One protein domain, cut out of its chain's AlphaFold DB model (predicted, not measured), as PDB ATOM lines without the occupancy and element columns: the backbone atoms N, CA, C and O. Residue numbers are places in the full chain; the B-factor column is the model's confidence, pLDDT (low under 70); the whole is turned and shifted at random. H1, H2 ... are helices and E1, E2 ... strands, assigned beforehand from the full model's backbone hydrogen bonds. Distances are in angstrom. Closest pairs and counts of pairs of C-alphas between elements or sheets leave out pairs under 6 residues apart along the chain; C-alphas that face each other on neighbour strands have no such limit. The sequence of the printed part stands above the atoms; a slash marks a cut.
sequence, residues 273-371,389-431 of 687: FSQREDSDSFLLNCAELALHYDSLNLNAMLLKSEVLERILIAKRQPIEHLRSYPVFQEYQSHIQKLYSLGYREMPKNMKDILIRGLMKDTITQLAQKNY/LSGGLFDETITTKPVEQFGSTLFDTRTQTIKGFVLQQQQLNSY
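This is residues 273 to 371 and 389 to 431 of the 687 residues of an uncharacterized protein of Bacteroidetes bacterium 47-18 (UniProt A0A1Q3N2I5). A small three-stranded sheet has helix H4 across one face; H2 packs beside H4, and H1 folds back along H2. H5 and H6 form an arm away from this body. The 142 printed residues hold six named helices, H1 to H6, then strands E1, E2 and E3, a meander, each strand the antiparallel neighbour of the one before. The class is mostly helix, in two layers, H4 on one face of the sheet; the whole is only just loose, close to compact, with a radius of gyration of the C-alphas of 17.5 A and spans of 50 by 38 by 34 A.

E2, residues 409 to 412, forms hairpins with E1, residues 403 to 406, and E3, residues 417 to 421; N 404 and O 411, and N 410 and O 420, are each 2.9 A apart, within hydrogen-bond range. H4, residues 326 to 340, is on the sheet at a height of 7.8 A, its closest C-alphas to E3 being Gln 332 and Ile 418, 6.4 A. H2, residues 298 to 314, touches H4, the closest C-alphas being Leu 308 and Tyr 331, 6.0 A, and only grazes the sheet. H1, residues 279 to 293, makes a helical hairpin with H2, a shallow tilt of 31 degrees, opposite ways; the closest C-alphas are Ala 287 and Ala 300, 4.7 A. H3, residues 319 to 322, only grazes the sheet. H5, residues 348 to 358, and H6, residues 363 to 366, only just touch, with 3 pairs of C-alphas within 8 A, the closest Gly 357 and Ile 363, 6.9 A. In H1, H2, H4 and H5 every O i to N i+4 pair is within hydrogen-bond range; H3 and H6 are too short for one.

H1 begins at C-alpha 279 (11.116, 28.664, 29.915) and E3 ends at C-alpha 421 (3.740, 42.147, 14.169). H2 is 24.2 A long, H1 21.8 A, H4 21.2 A and H5 15.2 A.

The farthest C-alphas, Ser 324 and Thr 364, are 51.4 A apart. Residues 372 to 388 are not printed; C-alphas 371 and 389 are 13.1 A apart across the cut. Of the links that are printed whole, none is long. Residues 355 to 371, 389 to 396 and 424 to 431 have pLDDT under 70.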
ATOM      1  N   PHE A 273      16.775  24.534  27.323       91.25
ATOM      2  CA  PHE A 273      15.408  24.259  27.771       91.25
ATOM      3  C   PHE A 273      14.329  25.014  26.987       91.25
ATOM      4  O   PHE A 273      13.192  25.109  27.451       91.25
ATOM      5  N   SER A 274      14.635  25.506  25.782       84.69
ATOM      6  CA  SER A 274      13.701  26.253  24.916       84.69
ATOM      7  C   SER A 274      12.336  25.588  24.698       84.69
ATOM      8  O   SER A 274      11.351  26.283  24.468       84.69
ATOM      9  N   GLN A 275      12.252  24.256  24.778       82.56
ATOM     10  CA  GLN A 275      11.009  23.498  24.577       82.56
ATOM     11  C   GLN A 275      10.140  23.364  25.838       82.56
ATOM     12  O   GLN A 275       9.042  22.813  25.761       82.56
ATOM     13  N   ARG A 276      10.611  23.818  27.006       84.25
ATOM     14  CA  ARG A 276       9.846  23.714  28.253       84.25
ATOM     15  C   ARG A 276       8.800  24.818  28.367       84.25
ATOM     16  O   ARG A 276       9.071  25.981  28.078       84.25
ATOM     17  N   GLU A 277       7.633  24.464  28.900       81.56
ATOM     18  CA  GLU A 277       6.532  25.410  29.143       81.56
ATOM     19  C   GLU A 277       6.902  26.527  30.136       81.56
ATOM     20  O   GLU A 277       6.376  27.634  30.050       81.56
ATOM     21  N   ASP A 278       7.823  26.257  31.068       83.62
ATOM     22  CA  ASP A 278       8.274  27.208  32.091       83.62
ATOM     23  C   ASP A 278       9.412  28.136  31.628       83.62
ATOM     24  O   ASP A 278       9.775  29.060  32.362       83.62
ATOM     25  N   SER A 279       9.943  27.938  30.416       88.75
ATOM     26  CA  SER A 279      11.116  28.664  29.915       88.75
ATOM     27  C   SER A 279      10.899  30.175  29.884       88.75
ATOM     28  O   SER A 279      11.626  30.924  30.538       88.75
ATOM     29  N   ASP A 280       9.818  30.633  29.246       92.62
ATOM     30  CA  ASP A 280       9.489  32.059  29.163       92.62
ATOM     31  C   ASP A 280       9.312  32.694  30.557       92.62
ATOM     32  O   ASP A 280       9.714  33.835  30.785       92.62
ATOM     33  N   SER A 281       8.772  31.945  31.527       94.12
ATOM     34  CA  SER A 281       8.604  32.438  32.902       94.12
ATOM     35  C   SER A 281       9.943  32.608  33.624       94.12
ATOM     36  O   SER A 281      10.132  33.589  34.347       94.12
ATOM     37  N   PHE A 282      10.890  31.685  33.419       96.69
ATOM     38  CA  PHE A 282      12.241  31.798  33.974       96.69
ATOM     39  C   PHE A 282      13.001  32.984  33.366       96.69
ATOM     40  O   PHE A 282      13.548  33.806  34.108       96.69
ATOM     41  N   LEU A 283      12.976  33.120  32.034       97.69
ATOM     42  CA  LEU A 283      13.623  34.220  31.313       97.69
ATOM     43  C   LEU A 283      13.081  35.583  31.761       97.69
ATOM     44  O   LEU A 283      13.863  36.489  32.065       97.69
ATOM     45  N   LEU A 284      11.753  35.721  31.850       97.81
ATOM     46  CA  LEU A 284      11.114  36.956  32.304       97.81
ATOM     47  C   LEU A 284      11.519  37.301  33.738       97.81
ATOM     48  O   LEU A 284      11.859  38.450  34.015       97.81
ATOM     49  N   ASN A 285      11.554  36.314  34.637       98.31
ATOM     50  CA  ASN A 285      11.955  36.542  36.021       98.31
ATOM     51  C   ASN A 285      13.412  37.022  36.135       98.31
ATOM     52  O   ASN A 285      13.691  37.955  36.886       98.31
ATOM     53  N   CYS A 286      14.334  36.439  35.365       98.69
ATOM     54  CA  CYS A 286      15.720  36.900  35.304       98.69
ATOM     55  C   CYS A 286      15.831  38.329  34.749       98.69
ATOM     56  O   CYS A 286      16.563  39.146  35.310       98.69
ATOM     57  N   ALA A 287      15.077  38.657  33.694       98.62
ATOM     58  CA  ALA A 287      15.039  40.006  33.132       98.62
ATOM     59  C   ALA A 287      14.523  41.038  34.149       98.62
ATOM     60  O   ALA A 287      15.101  42.114  34.299       98.62
ATOM     61  N   GLU A 288      13.459  40.714  34.882       98.56
ATOM     62  CA  GLU A 288      12.881  41.599  35.897       98.56
ATOM     63  C   GLU A 288      13.797  41.796  37.102       98.56
ATOM     64  O   GLU A 288      13.935  42.923  37.577       98.56
ATOM     65  N   LEU A 289      14.476  40.739  37.556       98.62
ATOM     66  CA  LEU A 289      15.491  40.841  38.604       98.62
ATOM     67  C   LEU A 289      16.669  41.712  38.154       98.62
ATOM     68  O   LEU A 289      17.067  42.621  38.881       98.62
ATOM     69  N   ALA A 290      17.185  41.513  36.938       98.62
ATOM     70  CA  ALA A 290      18.237  42.367  36.392       98.62
ATOM     71  C   ALA A 290      17.796  43.841  36.334       98.62
ATOM     72  O   ALA A 290      18.543  44.721  36.759       98.62
ATOM     73  N   LEU A 291      16.560  44.117  35.899       98.62
ATOM     74  CA  LEU A 291      15.991  45.471  35.849       98.62
ATOM     75  C   LEU A 291      15.697  46.074  37.229       98.62
ATOM     76  O   LEU A 291      15.686  47.299  37.366       98.62
ATOM     77  N   HIS A 292      15.461  45.248  38.247       98.44
ATOM     78  CA  HIS A 292      15.315  45.709  39.625       98.44
ATOM     79  C   HIS A 292      16.634  46.289  40.155       98.44
ATOM     80  O   HIS A 292      16.637  47.361  40.762       98.44
ATOM     81  N   TYR A 293      17.755  45.617  39.881       98.38
ATOM     82  CA  TYR A 293      19.084  46.051  40.328       98.38
ATOM     83  C   TYR A 293      19.767  47.038  39.375       98.38
ATOM     84  O   TYR A 293      20.636  47.802  39.798       98.38
ATOM     85  N   ASP A 294      19.360  47.052  38.110       98.19
ATOM     86  CA  ASP A 294      19.835  47.967  37.083       98.19
ATOM     87  C   ASP A 294      18.714  48.307  36.092       98.19
ATOM     88  O   ASP A 294      18.554  47.701  35.033       98.19
ATOM     89  N   SER A 295      17.938  49.339  36.421       97.31
ATOM     90  CA  SER A 295      16.751  49.745  35.654       97.31
ATOM     91  C   SER A 295      17.035  50.292  34.253       97.31
ATOM     92  O   SER A 295      16.081  50.547  33.508       97.31
ATOM     93  N   LEU A 296      18.316  50.471  33.911       97.19
ATOM     94  CA  LEU A 296      18.837  50.928  32.623       97.19
ATOM     95  C   LEU A 296      19.618  49.822  31.883       97.19
ATOM     96  O   LEU A 296      20.230  50.101  30.854       97.19
ATOM     97  N   ASN A 297      19.590  48.575  32.368       97.56
ATOM     98  CA  ASN A 297      20.200  47.436  31.688       97.56
ATOM     99  C   ASN A 297      19.470  47.151  30.365       97.56
ATOM    100  O   ASN A 297      18.378  46.575  30.356       97.56
ATOM    101  N   LEU A 298      20.067  47.564  29.245       96.94
ATOM    102  CA  LEU A 298      19.455  47.417  27.927       96.94
ATOM    103  C   LEU A 298      19.194  45.947  27.584       96.94
ATOM    104  O   LEU A 298      18.097  45.623  27.143       96.94
ATOM    105  N   ASN A 299      20.148  45.051  27.825       96.12
ATOM    106  CA  ASN A 299      20.005  43.631  27.504       96.12
ATOM    107  C   ASN A 299      18.849  42.984  28.282       96.12
ATOM    108  O   ASN A 299      18.076  42.227  27.703       96.12
ATOM    109  N   ALA A 300      18.654  43.344  29.552       98.19
ATOM    110  CA  ALA A 300      17.508  42.889  30.334       98.19
ATOM    111  C   ALA A 300      16.180  43.462  29.808       98.19
ATOM    112  O   ALA A 300      15.175  42.752  29.757       98.19
ATOM    113  N   MET A 301      16.162  44.724  29.352       98.44
ATOM    114  CA  MET A 301      14.987  45.268  28.659       98.44
ATOM    115  C   MET A 301      14.701  44.503  27.365       98.44
ATOM    116  O   MET A 301      13.544  44.213  27.083       98.44
ATOM    117  N   LEU A 302      15.724  44.166  26.581       97.38
ATOM    118  CA  LEU A 302      15.553  43.434  25.327       97.38
ATOM    119  C   LEU A 302      15.097  41.990  25.573       97.38
ATOM    120  O   LEU A 302      14.182  41.545  24.891       97.38
ATOM    121  N   LEU A 303      15.619  41.317  26.602       97.50
ATOM    122  CA  LEU A 303      15.153  39.991  27.020       97.50
ATOM    123  C   LEU A 303      13.676  40.021  27.428       97.50
ATOM    124  O   LEU A 303      12.882  39.202  26.970       97.50
ATOM    125  N   LYS A 304      13.273  41.011  28.237       98.31
ATOM    126  CA  LYS A 304      11.860  41.202  28.594       98.31
ATOM    127  C   LYS A 304      10.998  41.461  27.353       98.31
ATOM    128  O   LYS A 304       9.910  40.902  27.244       98.31
ATOM    129  N   SER A 305      11.480  42.263  26.400       96.94
ATOM    130  CA  SER A 305      10.782  42.493  25.127       96.94
ATOM    131  C   SER A 305      10.599  41.208  24.326       96.94
ATOM    132  O   SER A 305       9.515  40.985  23.797       96.94
ATOM    133  N   GLU A 306      11.641  40.381  24.239       94.88
ATOM    134  CA  GLU A 306      11.633  39.120  23.499       94.88
ATOM    135  C   GLU A 306      10.566  38.162  24.044       94.88
ATOM    136  O   GLU A 306       9.723  37.675  23.289       94.88
ATOM    137  N   VAL A 307      10.539  37.958  25.366       95.75
ATOM    138  CA  VAL A 307       9.573  37.062  26.017       95.75
ATOM    139  C   VAL A 307       8.137  37.573  25.863       95.75
ATOM    140  O   VAL A 307       7.240  36.822  25.477       95.75
ATOM    141  N   LEU A 308       7.898  38.863  26.122       96.69
ATOM    142  CA  LEU A 308       6.559  39.450  25.995       96.69
ATOM    143  C   LEU A 308       6.044  39.397  24.546       96.69
ATOM    144  O   LEU A 308       4.870  39.086  24.318       96.69
ATOM    145  N   GLU A 309       6.914  39.655  23.564       94.88
ATOM    146  CA  GLU A 309       6.593  39.516  22.141       94.88
ATOM    147  C   GLU A 309       6.224  38.067  21.797       94.88
ATOM    148  O   GLU A 309       5.189  37.826  21.169       94.88
ATOM    149  N   ARG A 310       7.020  37.092  22.253       92.12
ATOM    150  CA  ARG A 310       6.787  35.662  22.018       92.12
ATOM    151  C   ARG A 310       5.431  35.205  22.556       92.12
ATOM    152  O   ARG A 310       4.668  34.579  21.817       92.12
ATOM    153  N   ILE A 311       5.080  35.600  23.784       92.81
ATOM    154  CA  ILE A 311       3.776  35.306  24.403       92.81
ATOM    155  C   ILE A 311       2.621  35.867  23.560       92.81
ATOM    156  O   ILE A 311       1.588  35.213  23.397       92.81
ATOM    157  N   LEU A 312       2.767  37.080  23.021       94.50
ATOM    158  CA  LEU A 312       1.745  37.718  22.188       94.50
ATOM    159  C   LEU A 312       1.605  37.039  20.821       94.50
ATOM    160  O   LEU A 312       0.483  36.755  20.394       94.50
ATOM    161  N   ILE A 313       2.721  36.734  20.154       91.44
ATOM    162  CA  ILE A 313       2.735  36.059  18.849       91.44
ATOM    163  C   ILE A 313       2.161  34.641  18.959       91.44
ATOM    164  O   ILE A 313       1.375  34.225  18.101       91.44
ATOM    165  N   ALA A 314       2.469  33.918  20.041       91.19
ATOM    166  CA  ALA A 314       1.966  32.567  20.289       91.19
ATOM    167  C   ALA A 314       0.429  32.491  20.359       91.19
ATOM    168  O   ALA A 314      -0.146  31.449  20.039       91.19
ATOM    169  N   LYS A 315      -0.260  33.594  20.692       92.50
ATOM    170  CA  LYS A 315      -1.733  33.658  20.698       92.50
ATOM    171  C   LYS A 315      -2.354  33.578  19.303       92.50
ATOM    172  O   LYS A 315      -3.530  33.240  19.205       92.50
ATOM    173  N   ARG A 316      -1.601  33.883  18.234       91.50
ATOM    174  CA  ARG A 316      -2.053  33.827  16.825       91.50
ATOM    175  C   ARG A 316      -3.357  34.601  16.561       91.50
ATOM    176  O   ARG A 316      -4.226  34.138  15.824       91.50
ATOM    177  N   GLN A 317      -3.503  35.779  17.168       92.88
ATOM    178  CA  GLN A 317      -4.690  36.635  17.045       92.88
ATOM    179  C   GLN A 317      -4.368  37.974  16.356       92.88
ATOM    180  O   GLN A 317      -3.236  38.450  16.461       92.88
ATOM    181  N   PRO A 318      -5.348  38.615  15.684       91.50
ATOM    182  CA  PRO A 318      -5.194  39.975  15.166       91.50
ATOM    183  C   PRO A 318      -4.870  40.977  16.278       91.50
ATOM    184  O   PRO A 318      -5.332  40.820  17.415       91.50
ATOM    185  N   ILE A 319      -4.127  42.039  15.951       92.00
ATOM    186  CA  ILE A 319      -3.661  43.019  16.943       92.00
ATOM    187  C   ILE A 319      -4.811  43.662  17.728       92.00
ATOM    188  O   ILE A 319      -4.668  43.931  18.917       92.00
ATOM    189  N   GLU A 320      -5.967  43.859  17.102       93.25
ATOM    190  CA  GLU A 320      -7.164  44.427  17.725       93.25
ATOM    191  C   GLU A 320      -7.617  43.602  18.935       93.25
ATOM    192  O   GLU A 320      -7.985  44.170  19.960       93.25
ATOM    193  N   HIS A 321      -7.518  42.273  18.846       94.31
ATOM    194  CA  HIS A 321      -7.827  41.372  19.956       94.31
ATOM    195  C   HIS A 321      -6.686  41.349  20.974       94.31
ATOM    196  O   HIS A 321      -6.936  41.369  22.181       94.31
ATOM    197  N   LEU A 322      -5.432  41.376  20.501       94.56
ATOM    198  CA  LEU A 322      -4.253  41.381  21.369       94.56
ATOM    199  C   LEU A 322      -4.233  42.582  22.328       94.56
ATOM    200  O   LEU A 322      -3.849  42.424  23.483       94.56
ATOM    201  N   ARG A 323      -4.740  43.747  21.901       94.69
ATOM    202  CA  ARG A 323      -4.850  44.960  22.736       94.69
ATOM    203  C   ARG A 323      -5.622  44.761  24.042       94.69
ATOM    204  O   ARG A 323      -5.406  45.524  24.980       94.69
ATOM    205  N   SER A 324      -6.511  43.771  24.114       94.75
ATOM    206  CA  SER A 324      -7.296  43.488  25.321       94.75
ATOM    207  C   SER A 324      -6.517  42.741  26.410       94.75
ATOM    208  O   SER A 324      -6.920  42.774  27.571       94.75
ATOM    209  N   TYR A 325      -5.400  42.083  26.073       96.12
ATOM    210  CA  TYR A 325      -4.638  41.316  27.056       96.12
ATOM    211  C   TYR A 325      -3.747  42.232  27.909       96.12
ATOM    212  O   TYR A 325      -3.061  43.094  27.356       96.12
ATOM    213  N   PRO A 326      -3.644  41.993  29.231       97.00
ATOM    214  CA  PRO A 326      -2.730  42.734  30.103       97.00
ATOM    215  C   PRO A 326      -1.275  42.723  29.612       97.00
ATOM    216  O   PRO A 326      -0.629  43.766  29.583       97.00
ATOM    217  N   VAL A 327      -0.803  41.573  29.118       96.19
ATOM    218  CA  VAL A 327       0.556  41.413  28.570       96.19
ATOM    219  C   VAL A 327       0.820  42.323  27.361       96.19
ATOM    220  O   VAL A 327       1.942  42.773  27.163       96.19
ATOM    221  N   PHE A 328      -0.208  42.675  26.574       97.88
ATOM    222  CA  PHE A 328      -0.054  43.643  25.484       97.88
ATOM    223  C   PHE A 328       0.169  45.056  26.014       97.88
ATOM    224  O   PHE A 328       0.990  45.791  25.471       97.88
ATOM    225  N   GLN A 329      -0.564  45.450  27.058       97.50
ATOM    226  CA  GLN A 329      -0.410  46.773  27.665       97.50
ATOM    227  C   GLN A 329       0.975  46.911  28.296       97.50
ATOM    228  O   GLN A 329       1.657  47.906  28.057       97.50
ATOM    229  N   GLU A 330       1.421  45.875  29.006       97.88
ATOM    230  CA  GLU A 330       2.776  45.796  29.543       97.88
ATOM    231  C   GLU A 330       3.831  45.903  28.437       97.88
ATOM    232  O   GLU A 330       4.723  46.750  28.514       97.88
ATOM    233  N   TYR A 331       3.702  45.105  27.373       98.06
ATOM    234  CA  TYR A 331       4.639  45.129  26.256       98.06
ATOM    235  C   TYR A 331       4.670  46.485  25.544       98.06
ATOM    236  O   TYR A 331       5.745  47.011  25.258       98.06
ATOM    237  N   GLN A 332       3.510  47.109  25.313       97.94
ATOM    238  CA  GLN A 332       3.442  48.440  24.714       97.94
ATOM    239  C   GLN A 332       4.143  49.481  25.590       97.94
ATOM    240  O   GLN A 332       4.961  50.240  25.073       97.94
ATOM    241  N   SER A 333       3.874  49.504  26.898       98.06
ATOM    242  CA  SER A 333       4.559  50.409  27.829       98.06
ATOM    243  C   SER A 333       6.066  50.163  27.880       98.06
ATOM    244  O   SER A 333       6.854  51.107  27.961       98.06
ATOM    245  N   HIS A 334       6.486  48.905  27.773       98.00
ATOM    246  CA  HIS A 334       7.895  48.530  27.752       98.00
ATOM    247  C   HIS A 334       8.612  48.997  26.472       98.00
ATOM    248  O   HIS A 334       9.674  49.616  26.551       98.00
ATOM    249  N   ILE A 335       8.001  48.820  25.295       98.00
ATOM    250  CA  ILE A 335       8.532  49.339  24.022       98.00
ATOM    251  C   ILE A 335       8.539  50.876  23.997       98.00
ATOM    252  O   ILE A 335       9.509  51.477  23.533       98.00
ATOM    253  N   GLN A 336       7.508  51.529  24.547       98.06
ATOM    254  CA  GLN A 336       7.484  52.987  24.726       98.06
ATOM    255  C   GLN A 336       8.676  53.468  25.564       98.06
ATOM    256  O   GLN A 336       9.322  54.452  25.197       98.06
ATOM    257  N   LYS A 337       9.004  52.758  26.653       97.69
ATOM    258  CA  LYS A 337      10.169  53.049  27.499       97.69
ATOM    259  C   LYS A 337      11.489  52.870  26.742       97.69
ATOM    260  O   LYS A 337      12.326  53.764  26.779       97.69
ATOM    261  N   LEU A 338      11.680  51.760  26.026       97.50
ATOM    262  CA  LEU A 338      12.876  51.547  25.195       97.50
ATOM    263  C   LEU A 338      13.056  52.675  24.168       97.50
ATOM    264  O   LEU A 338      14.137  53.256  24.045       97.50
ATOM    265  N   TYR A 339      11.975  53.025  23.467       97.06
ATOM    266  CA  TYR A 339      11.983  54.087  22.469       97.06
ATOM    267  C   TYR A 339      12.310  55.461  23.074       97.06
ATOM    268  O   TYR A 339      13.111  56.195  22.483       97.06
ATOM    269  N   SER A 340      11.725  55.801  24.232       96.44
ATOM    270  CA  SER A 340      11.932  57.086  24.917       96.44
ATOM    271  C   SER A 340      13.327  57.223  25.525       96.44
ATOM    272  O   SER A 340      13.882  58.320  25.524       96.44
ATOM    273  N   LEU A 341      13.930  56.110  25.955       96.69
ATOM    274  CA  LEU A 341      15.331  56.063  26.375       96.69
ATOM    275  C   LEU A 341      16.302  56.194  25.193       96.69
ATOM    276  O   LEU A 341      17.486  56.420  25.410       96.69
ATOM    277  N   GLY A 342      15.818  56.127  23.950       95.19
ATOM    278  CA  GLY A 342      16.612  56.359  22.744       95.19
ATOM    279  C   GLY A 342      17.065  55.085  22.034       95.19
ATOM    280  O   GLY A 342      17.803  55.180  21.052       95.19
ATOM    281  N   TYR A 343      16.626  53.900  22.468       95.56
ATOM    282  CA  TYR A 343      16.962  52.657  21.777       95.56
ATOM    283  C   TYR A 343      16.353  52.634  20.371       95.56
ATOM    284  O   TYR A 343      15.182  52.974  20.165       95.56
ATOM    285  N   ARG A 344      17.158  52.229  19.390       92.75
ATOM    286  CA  ARG A 344      16.739  51.940  18.019       92.75
ATOM    287  C   ARG A 344      17.385  50.626  17.631       92.75
ATOM    288  O   ARG A 344      18.590  50.471  17.804       92.75
ATOM    289  N   GLU A 345      16.595  49.688  17.127       91.06
ATOM    290  CA  GLU A 345      17.168  48.430  16.675       91.06
ATOM    291  C   GLU A 345      17.977  48.642  15.392       91.06
ATOM    292  O   GLU A 345      17.574  49.384  14.488       91.06
ATOM    293  N   MET A 346      19.123  47.966  15.320       88.75
ATOM    294  CA  MET A 346      19.994  47.995  14.158       88.75
ATOM    295  C   MET A 346      19.244  47.522  12.893       88.75
ATOM    296  O   MET A 346      18.704  46.412  12.868       88.75
ATOM    297  N   PRO A 347      19.231  48.315  11.808       85.25
ATOM    298  CA  PRO A 347      18.597  47.932  10.556       85.25
ATOM    299  C   PRO A 347      19.231  46.685   9.928       85.25
ATOM    300  O   PRO A 347      20.442  46.477  10.017       85.25
ATOM    301  N   LYS A 348      18.432  45.891   9.201       80.94
ATOM    302  CA  LYS A 348      18.897  44.659   8.538       80.94
ATOM    303  C   LYS A 348      20.127  44.872   7.653       80.94
ATOM    304  O   LYS A 348      21.062  44.088   7.715       80.94
ATOM    305  N   ASN A 349      20.140  45.917   6.829       77.88
ATOM    306  CA  ASN A 349      21.273  46.197   5.943       77.88
ATOM    307  C   ASN A 349      22.580  46.390   6.723       77.88
ATOM    308  O   ASN A 349      23.633  45.989   6.241       77.88
ATOM    309  N   MET A 350      22.510  46.978   7.918       79.94
ATOM    310  CA  MET A 350      23.666  47.152   8.787       79.94
ATOM    311  C   MET A 350      24.079  45.831   9.447       79.94
ATOM    312  O   MET A 350      25.260  45.493   9.400       79.94
ATOM    313  N   LYS A 351      23.118  45.037   9.942       79.69
ATOM    314  CA  LYS A 351      23.372  43.665  10.428       79.69
ATOM    315  C   LYS A 351      24.057  42.811   9.350       79.69
ATOM    316  O   LYS A 351      25.088  42.204   9.616       79.69
ATOM    317  N   ASP A 352      23.560  42.838   8.110       75.50
ATOM    318  CA  ASP A 352      24.143  42.115   6.969       75.50
ATOM    319  C   ASP A 352      25.585  42.571   6.655       75.50
ATOM    320  O   ASP A 352      26.420  41.747   6.279       75.50
ATOM    321  N   ILE A 353      25.893  43.872   6.779       72.81
ATOM    322  CA  ILE A 353      27.259  44.396   6.600       72.81
ATOM    323  C   ILE A 353      28.187  43.835   7.683       72.81
ATOM    324  O   ILE A 353      29.281  43.375   7.355       72.81
ATOM    325  N   LEU A 354      27.747  43.828   8.945       72.56
ATOM    326  CA  LEU A 354      28.529  43.286  10.059       72.56
ATOM    327  C   LEU A 354      28.755  41.775   9.915       72.56
ATOM    328  O   LEU A 354      29.887  41.316  10.034       72.56
ATOM    329  N   ILE A 355      27.715  41.011   9.561       69.62
ATOM    330  CA  ILE A 355      27.808  39.560   9.325       69.62
ATOM    331  C   ILE A 355      28.819  39.247   8.212       69.62
ATOM    332  O   ILE A 355      29.647  38.351   8.358       69.62
ATOM    333  N   ARG A 356      28.832  40.017   7.116       66.00
ATOM    334  CA  ARG A 356      29.845  39.848   6.054       66.00
ATOM    335  C   ARG A 356      31.267  40.142   6.529       66.00
ATOM    336  O   ARG A 356      32.193  39.484   6.066       66.00
ATOM    337  N   GLY A 357      31.441  41.115   7.426       59.56
ATOM    338  CA  GLY A 357      32.732  41.400   8.060       59.56
ATOM    339  C   GLY A 357      33.233  40.236   8.922       59.56
ATOM    340  O   GLY A 357      34.417  39.914   8.885       59.56
ATOM    341  N   LEU A 358      32.323  39.551   9.622       58.00
ATOM    342  CA  LEU A 358      32.637  38.400  10.474       58.00
ATOM    343  C   LEU A 358      33.117  37.170   9.681       58.00
ATOM    344  O   LEU A 358      33.985  36.440  10.152       58.00
ATOM    345  N   MET A 359      32.623  36.963   8.454       52.12
ATOM    346  CA  MET A 359      32.886  35.746   7.667       52.12
ATOM    347  C   MET A 359      34.216  35.737   6.875       52.12
ATOM    348  O   MET A 359      34.420  34.827   6.078       52.12
ATOM    349  N   LYS A 360      35.127  36.710   7.063       49.47
ATOM    350  CA  LYS A 360      36.428  36.891   6.351       49.47
ATOM    351  C   LYS A 360      36.393  36.939   4.804       49.47
ATOM    352  O   LYS A 360      37.366  37.407   4.217       49.47
ATOM    353  N   ASP A 361      35.306  36.554   4.133       35.81
ATOM    354  CA  ASP A 361      35.327  36.168   2.713       35.81
ATOM    355  C   ASP A 361      34.552  37.094   1.745       35.81
ATOM    356  O   ASP A 361      34.021  36.645   0.735       35.81
ATOM    357  N   THR A 362      34.403  38.405   2.000       40.97
ATOM    358  CA  THR A 362      33.745  39.292   0.993       40.97
ATOM    359  C   THR A 362      34.059  40.794   1.063       40.97
ATOM    360  O   THR A 362      33.304  41.622   0.541       40.97
ATOM    361  N   ILE A 363      35.185  41.201   1.656       39.38
ATOM    362  CA  ILE A 363      35.505  42.634   1.840       39.38
ATOM    363  C   ILE A 363      35.688  43.378   0.497       39.38
ATOM    364  O   ILE A 363      35.312  44.548   0.379       39.38
ATOM    365  N   THR A 364      36.140  42.698  -0.561       37.69
ATOM    366  CA  THR A 364      36.326  43.303  -1.893       37.69
ATOM    367  C   THR A 364      35.015  43.797  -2.525       37.69
ATOM    368  O   THR A 364      35.034  44.773  -3.271       37.69
ATOM    369  N   GLN A 365      33.864  43.189  -2.205       38.00
ATOM    370  CA  GLN A 365      32.559  43.629  -2.728       38.00
ATOM    371  C   GLN A 365      31.942  44.778  -1.922       38.00
ATOM    372  O   GLN A 365      31.254  45.624  -2.495       38.00
ATOM    373  N   LEU A 366      32.185  44.843  -0.606       41.69
ATOM    374  CA  LEU A 366      31.655  45.920   0.233       41.69
ATOM    375  C   LEU A 366      32.318  47.260  -0.113       41.69
ATOM    376  O   LEU A 366      31.614  48.252  -0.244       41.69
ATOM    377  N   ALA A 367      33.626  47.287  -0.376       41.28
ATOM    378  CA  ALA A 367      34.347  48.514  -0.733       41.28
ATOM    379  C   ALA A 367      33.966  49.113  -2.107       41.28
ATOM    380  O   ALA A 367      34.292  50.265  -2.383       41.28
ATOM    381  N   GLN A 368      33.287  48.351  -2.974       40.28
ATOM    382  CA  GLN A 368      32.915  48.787  -4.327       40.28
ATOM    383  C   GLN A 368      31.526  49.443  -4.406       40.28
ATOM    384  O   GLN A 368      31.173  50.003  -5.446       40.28
ATOM    385  N   LYS A 369      30.724  49.398  -3.333       41.62
ATOM    386  CA  LYS A 369      29.372  49.969  -3.319       41.62
ATOM    387  C   LYS A 369      29.373  51.339  -2.634       41.62
ATOM    388  O   LYS A 369      29.779  51.468  -1.488       41.62
ATOM    389  N   ASN A 370      28.882  52.365  -3.329       43.34
ATOM    390  CA  ASN A 370      28.612  53.674  -2.730       43.34
ATOM    391  C   ASN A 370      27.397  53.555  -1.792       43.34
ATOM    392  O   ASN A 370      26.271  53.419  -2.270       43.34
ATOM    393  N   TYR A 371      27.616  53.602  -0.476       44.91
ATOM    394  CA  TYR A 371      26.556  53.550   0.550       44.91
ATOM    395  C   TYR A 371      25.989  54.925   0.922       44.91
ATOM    396  O   TYR A 371      25.110  55.030   1.775       44.91
ATOM    397  N   LEU A 389      32.658  59.128   9.810       55.72
ATOM    398  CA  LEU A 389      33.590  58.229  10.505       55.72
ATOM    399  C   LEU A 389      33.862  56.939   9.712       55.72
ATOM    400  O   LEU A 389      34.981  56.443   9.667       55.72
ATOM    401  N   SER A 390      32.834  56.427   9.048       54.88
ATOM    402  CA  SER A 390      32.827  55.202   8.255       54.88
ATOM    403  C   SER A 390      32.966  55.444   6.746       54.88
ATOM    404  O   SER A 390      32.810  54.515   5.952       54.88
ATOM    405  N   GLY A 391      33.198  56.691   6.315       55.16
ATOM    406  CA  GLY A 391      33.216  57.056   4.892       55.16
ATOM    407  C   GLY A 391      31.879  56.814   4.178       55.16
ATOM    408  O   GLY A 391      31.850  56.635   2.961       55.16
ATOM    409  N   GLY A 392      30.778  56.785   4.932       60.91
ATOM    410  CA  GLY A 392      29.416  56.571   4.453       60.91
ATOM    411  C   GLY A 392      28.966  55.112   4.465       60.91
ATOM    412  O   GLY A 392      27.878  54.844   3.966       60.91
ATOM    413  N   LEU A 393      29.771  54.184   5.000       60.41
ATOM    414  CA  LEU A 393      29.426  52.759   5.102       60.41
ATOM    415  C   LEU A 393      28.283  52.499   6.101       60.41
ATOM    416  O   LEU A 393      27.454  51.625   5.854       60.41
ATOM    417  N   PHE A 394      28.231  53.259   7.199       69.06
ATOM    418  CA  PHE A 394      27.211  53.143   8.243       69.06
ATOM    419  C   PHE A 394      26.387  54.427   8.395       69.06
ATOM    420  O   PHE A 394      26.844  55.535   8.106       69.06
ATOM    421  N   ASP A 395      25.155  54.277   8.888       67.75
ATOM    422  CA  ASP A 395      24.292  55.405   9.237       67.75
ATOM    423  C   ASP A 395      24.769  56.045  10.554       67.75
ATOM    424  O   ASP A 395      24.405  55.622  11.645       67.75
ATOM    425  N   GLU A 396      25.562  57.111  10.453       67.31
ATOM    426  CA  GLU A 396      26.077  57.867  11.611       67.31
ATOM    427  C   GLU A 396      25.097  58.911  12.156       67.31
ATOM    428  O   GLU A 396      25.323  59.533  13.191       67.31
ATOM    429  N   THR A 397      23.988  59.133  11.452       73.44
ATOM    430  CA  THR A 397      22.899  60.001  11.906       73.44
ATOM    431  C   THR A 397      21.605  59.208  11.921       73.44
ATOM    432  O   THR A 397      20.919  59.094  10.902       73.44
ATOM    433  N   ILE A 398      21.258  58.683  13.094       83.69
ATOM    434  CA  ILE A 398      20.030  57.918  13.306       83.69
ATOM    435  C   ILE A 398      18.870  58.900  13.468       83.69
ATOM    436  O   ILE A 398      18.696  59.530  14.509       83.69
ATOM    437  N   THR A 399      18.094  59.077  12.403       81.12
ATOM    438  CA  THR A 399      16.912  59.946  12.406       81.12
ATOM    439  C   THR A 399      15.669  59.173  12.819       81.12
ATOM    440  O   THR A 399      15.487  58.039  12.384       81.12
ATOM    441  N   THR A 400      14.766  59.822  13.551       84.06
ATOM    442  CA  THR A 400      13.451  59.264  13.881       84.06
ATOM    443  C   THR A 400      12.670  58.894  12.621       84.06
ATOM    444  O   THR A 400      12.391  59.754  11.781       84.06
ATOM    445  N   LYS A 401      12.282  57.622  12.500       89.44
ATOM    446  CA  LYS A 401      11.388  57.154  11.433       89.44
ATOM    447  C   LYS A 401       9.931  57.261  11.890       89.44
ATOM    448  O   LYS A 401       9.675  57.149  13.084       89.44
ATOM    449  N   PRO A 402       8.947  57.429  10.985       93.31
ATOM    450  CA  PRO A 402       7.528  57.383  11.358       93.31
ATOM    451  C   PRO A 402       7.104  56.045  11.984       93.31
ATOM    452  O   PRO A 402       6.164  56.002  12.773       93.31
ATOM    453  N   VAL A 403       7.791  54.962  11.609       94.38
ATOM    454  CA  VAL A 403       7.627  53.619  12.165       94.38
ATOM    455  C   VAL A 403       9.014  53.026  12.397       94.38
ATOM    456  O   VAL A 403       9.831  53.024  11.475       94.38
ATOM    457  N   GLU A 404       9.266  52.530  13.605       93.38
ATOM    458  CA  GLU A 404      10.447  51.725  13.941       93.38
ATOM    459  C   GLU A 404      10.049  50.248  14.056       93.38
ATOM    460  O   GLU A 404       8.889  49.932  14.330       93.38
ATOM    461  N   GLN A 405      11.007  49.349  13.837       91.88
ATOM    462  CA  GLN A 405      10.830  47.914  14.050       91.88
ATOM    463  C   GLN A 405      11.697  47.470  15.234       91.88
ATOM    464  O   GLN A 405      12.880  47.800  15.265       91.88
ATOM    465  N   PHE A 406      11.106  46.731  16.174       91.81
ATOM    466  CA  PHE A 406      11.780  46.091  17.308       91.81
ATOM    467  C   PHE A 406      11.440  44.601  17.289       91.81
ATOM    468  O   PHE A 406      10.283  44.249  17.498       91.81
ATOM    469  N   GLY A 407      12.395  43.731  16.980       88.38
ATOM    470  CA  GLY A 407      12.141  42.319  16.713       88.38
ATOM    471  C   GLY A 407      11.090  42.154  15.613       88.38
ATOM    472  O   GLY A 407      11.276  42.581  14.467       88.38
ATOM    473  N   SER A 408       9.960  41.557  15.972       90.94
ATOM    474  CA  SER A 408       8.808  41.372  15.086       90.94
ATOM    475  C   SER A 408       7.826  42.551  15.146       90.94
ATOM    476  O   SER A 408       6.887  42.610  14.359       90.94
ATOM    477  N   THR A 409       8.009  43.508  16.049       94.19
ATOM    478  CA  THR A 409       7.037  44.558  16.371       94.19
ATOM    479  C   THR A 409       7.227  45.819  15.538       94.19
ATOM    480  O   THR A 409       8.311  46.396  15.495       94.19
ATOM    481  N   LEU A 410       6.145  46.310  14.923       95.25
ATOM    482  CA  LEU A 410       6.088  47.623  14.275       95.25
ATOM    483  C   LEU A 410       5.550  48.676  15.249       95.25
ATOM    484  O   LEU A 410       4.408  48.580  15.700       95.25
ATOM    485  N   PHE A 411       6.333  49.717  15.515       96.44
ATOM    486  CA  PHE A 411       6.015  50.772  16.474       96.44
ATOM    487  C   PHE A 411       5.850  52.132  15.782       96.44
ATOM    488  O   PHE A 411       6.781  52.628  15.148       96.44
ATOM    489  N   ASP A 412       4.669  52.747  15.890       96.94
ATOM    490  CA  ASP A 412       4.410  54.096  15.372       96.94
ATOM    491  C   ASP A 412       5.002  55.141  16.317       96.94
ATOM    492  O   ASP A 412       4.556  55.289  17.452       96.94
ATOM    493  N   THR A 413       5.984  55.904  15.848       94.81
ATOM    494  CA  THR A 413       6.746  56.819  16.710       94.81
ATOM    495  C   THR A 413       6.008  58.106  17.058       94.81
ATOM    496  O   THR A 413       6.384  58.786  18.012       94.81
ATOM    497  N   ARG A 414       4.957  58.456  16.305       94.44
ATOM    498  CA  ARG A 414       4.159  59.669  16.543       94.44
ATOM    499  C   ARG A 414       3.092  59.422  17.594       94.44
ATOM    500  O   ARG A 414       2.910  60.239  18.486       94.44
ATOM    501  N   THR A 415       2.391  58.299  17.472       96.00
ATOM    502  CA  THR A 415       1.358  57.889  18.436       96.00
ATOM    503  C   THR A 415       1.934  57.108  19.614       96.00
ATOM    504  O   THR A 415       1.250  56.947  20.617       96.00
ATOM    505  N   GLN A 416       3.179  56.635  19.498       95.94
ATOM    506  CA  GLN A 416       3.839  55.736  20.442       95.94
ATOM    507  C   GLN A 416       3.033  54.453  20.698       95.94
ATOM    508  O   GLN A 416       2.901  54.007  21.834       95.94
ATOM    509  N   THR A 417       2.470  53.856  19.646       96.31
ATOM    510  CA  THR A 417       1.657  52.634  19.753       96.31
ATOM    511  C   THR A 417       2.193  51.511  18.878       96.31
ATOM    512  O   THR A 417       2.774  51.744  17.815       96.31
ATOM    513  N   ILE A 418       1.965  50.269  19.307       97.12
ATOM    514  CA  ILE A 418       2.252  49.096  18.478       97.12
ATOM    515  C   ILE A 418       1.210  49.026  17.354       97.12
ATOM    516  O   ILE A 418       0.001  49.070  17.610       97.12
ATOM    517  N   LYS A 419       1.672  48.921  16.104       94.75
ATOM    518  CA  LYS A 419       0.836  48.817  14.896       94.75
ATOM    519  C   LYS A 419       0.537  47.384  14.484       94.75
ATOM    520  O   LYS A 419      -0.489  47.146  13.856       94.75
ATOM    521  N   GLY A 420       1.438  46.457  14.777       93.38
ATOM    522  CA  GLY A 420       1.342  45.080  14.310       93.38
ATOM    523  C   GLY A 420       2.636  44.318  14.529       93.38
ATOM    524  O   GLY A 420       3.643  44.902  14.928       93.38
ATOM    525  N   PHE A 421       2.584  43.030  14.207       92.38
ATOM    526  CA  PHE A 421       3.740  42.147  14.169       92.38
ATOM    527  C   PHE A 421       4.015  41.734  12.720       92.38
ATOM    528  O   PHE A 421       3.085  41.520  11.942       92.38
ATOM    529  N   VAL A 422       5.285  41.634  12.353       88.69
ATOM    530  CA  VAL A 422       5.772  41.181  11.051       88.69
ATOM    531  C   VAL A 422       6.739  40.026  11.247       88.69
ATOM    532  O   VAL A 422       7.421  39.949  12.262       88.69
ATOM    533  N   LEU A 423       6.825  39.133  10.261       76.50
ATOM    534  CA  LEU A 423       7.862  38.106  10.272       76.50
ATOM    535  C   LEU A 423       9.237  38.776  10.275       76.50
ATOM    536  O   LEU A 423       9.495  39.677   9.469       76.50
ATOM    537  N   GLN A 424      10.114  38.323  11.168       68.50
ATOM    538  CA  GLN A 424      11.497  38.772  11.149       68.50
ATOM    539  C   GLN A 424      12.129  38.409   9.805       68.50
ATOM    540  O   GLN A 424      11.964  37.307   9.278       68.50
ATOM    541  N   GLN A 425      12.838  39.372   9.226       61.28
ATOM    542  CA  GLN A 425      13.534  39.157   7.968       61.28
ATOM    543  C   GLN A 425      14.738  38.248   8.224       61.28
ATOM    544  O   GLN A 425      15.591  38.576   9.050       61.28
ATOM    545  N   GLN A 426      14.826  37.141   7.485       59.81
ATOM    546  CA  GLN A 426      15.981  36.248   7.531       59.81
ATOM    547  C   GLN A 426      17.249  37.040   7.182       59.81
ATOM    548  O   GLN A 426      17.310  37.723   6.152       59.81
ATOM    549  N   GLN A 427      18.248  36.998   8.065       59.88
ATOM    550  CA  GLN A 427      19.540  37.633   7.806       59.88
ATOM    551  C   GLN A 427      20.307  36.855   6.731       59.88
ATOM    552  O   GLN A 427      19.932  35.740   6.348       59.88
ATOM    553  N   LEU A 428      21.386  37.452   6.221       52.19
ATOM    554  CA  LEU A 428      22.289  36.769   5.298       52.19
ATOM    555  C   LEU A 428      22.700  35.385   5.847       52.19
ATOM    556  O   LEU A 428      23.037  35.260   7.020       52.19
ATOM    557  N   ASN A 429      22.664  34.356   4.993       50.66
ATOM    558  CA  ASN A 429      23.038  32.970   5.318       50.66
ATOM    559  C   ASN A 429      22.272  32.330   6.496       50.66
ATOM    560  O   ASN A 429      22.773  31.386   7.097       50.66
ATOM    561  N   SER A 430      21.053  32.795   6.804       55.78
ATOM    562  CA  SER A 430      20.234  32.289   7.927       55.78
ATOM    563  C   SER A 430      20.832  32.546   9.311       55.78
ATOM    564  O   SER A 430      20.508  31.848  10.264       55.78
ATOM    565  N   TYR A 431      21.699  33.546   9.418       56.91
ATOM    566  CA  TYR A 431      22.364  33.895  10.662       56.91
ATOM    567  C   TYR A 431      21.385  34.505  11.688       56.91
ATOM    568  O   TYR A 431      20.627  35.418  11.350       56.91
TER     569      TYR A 431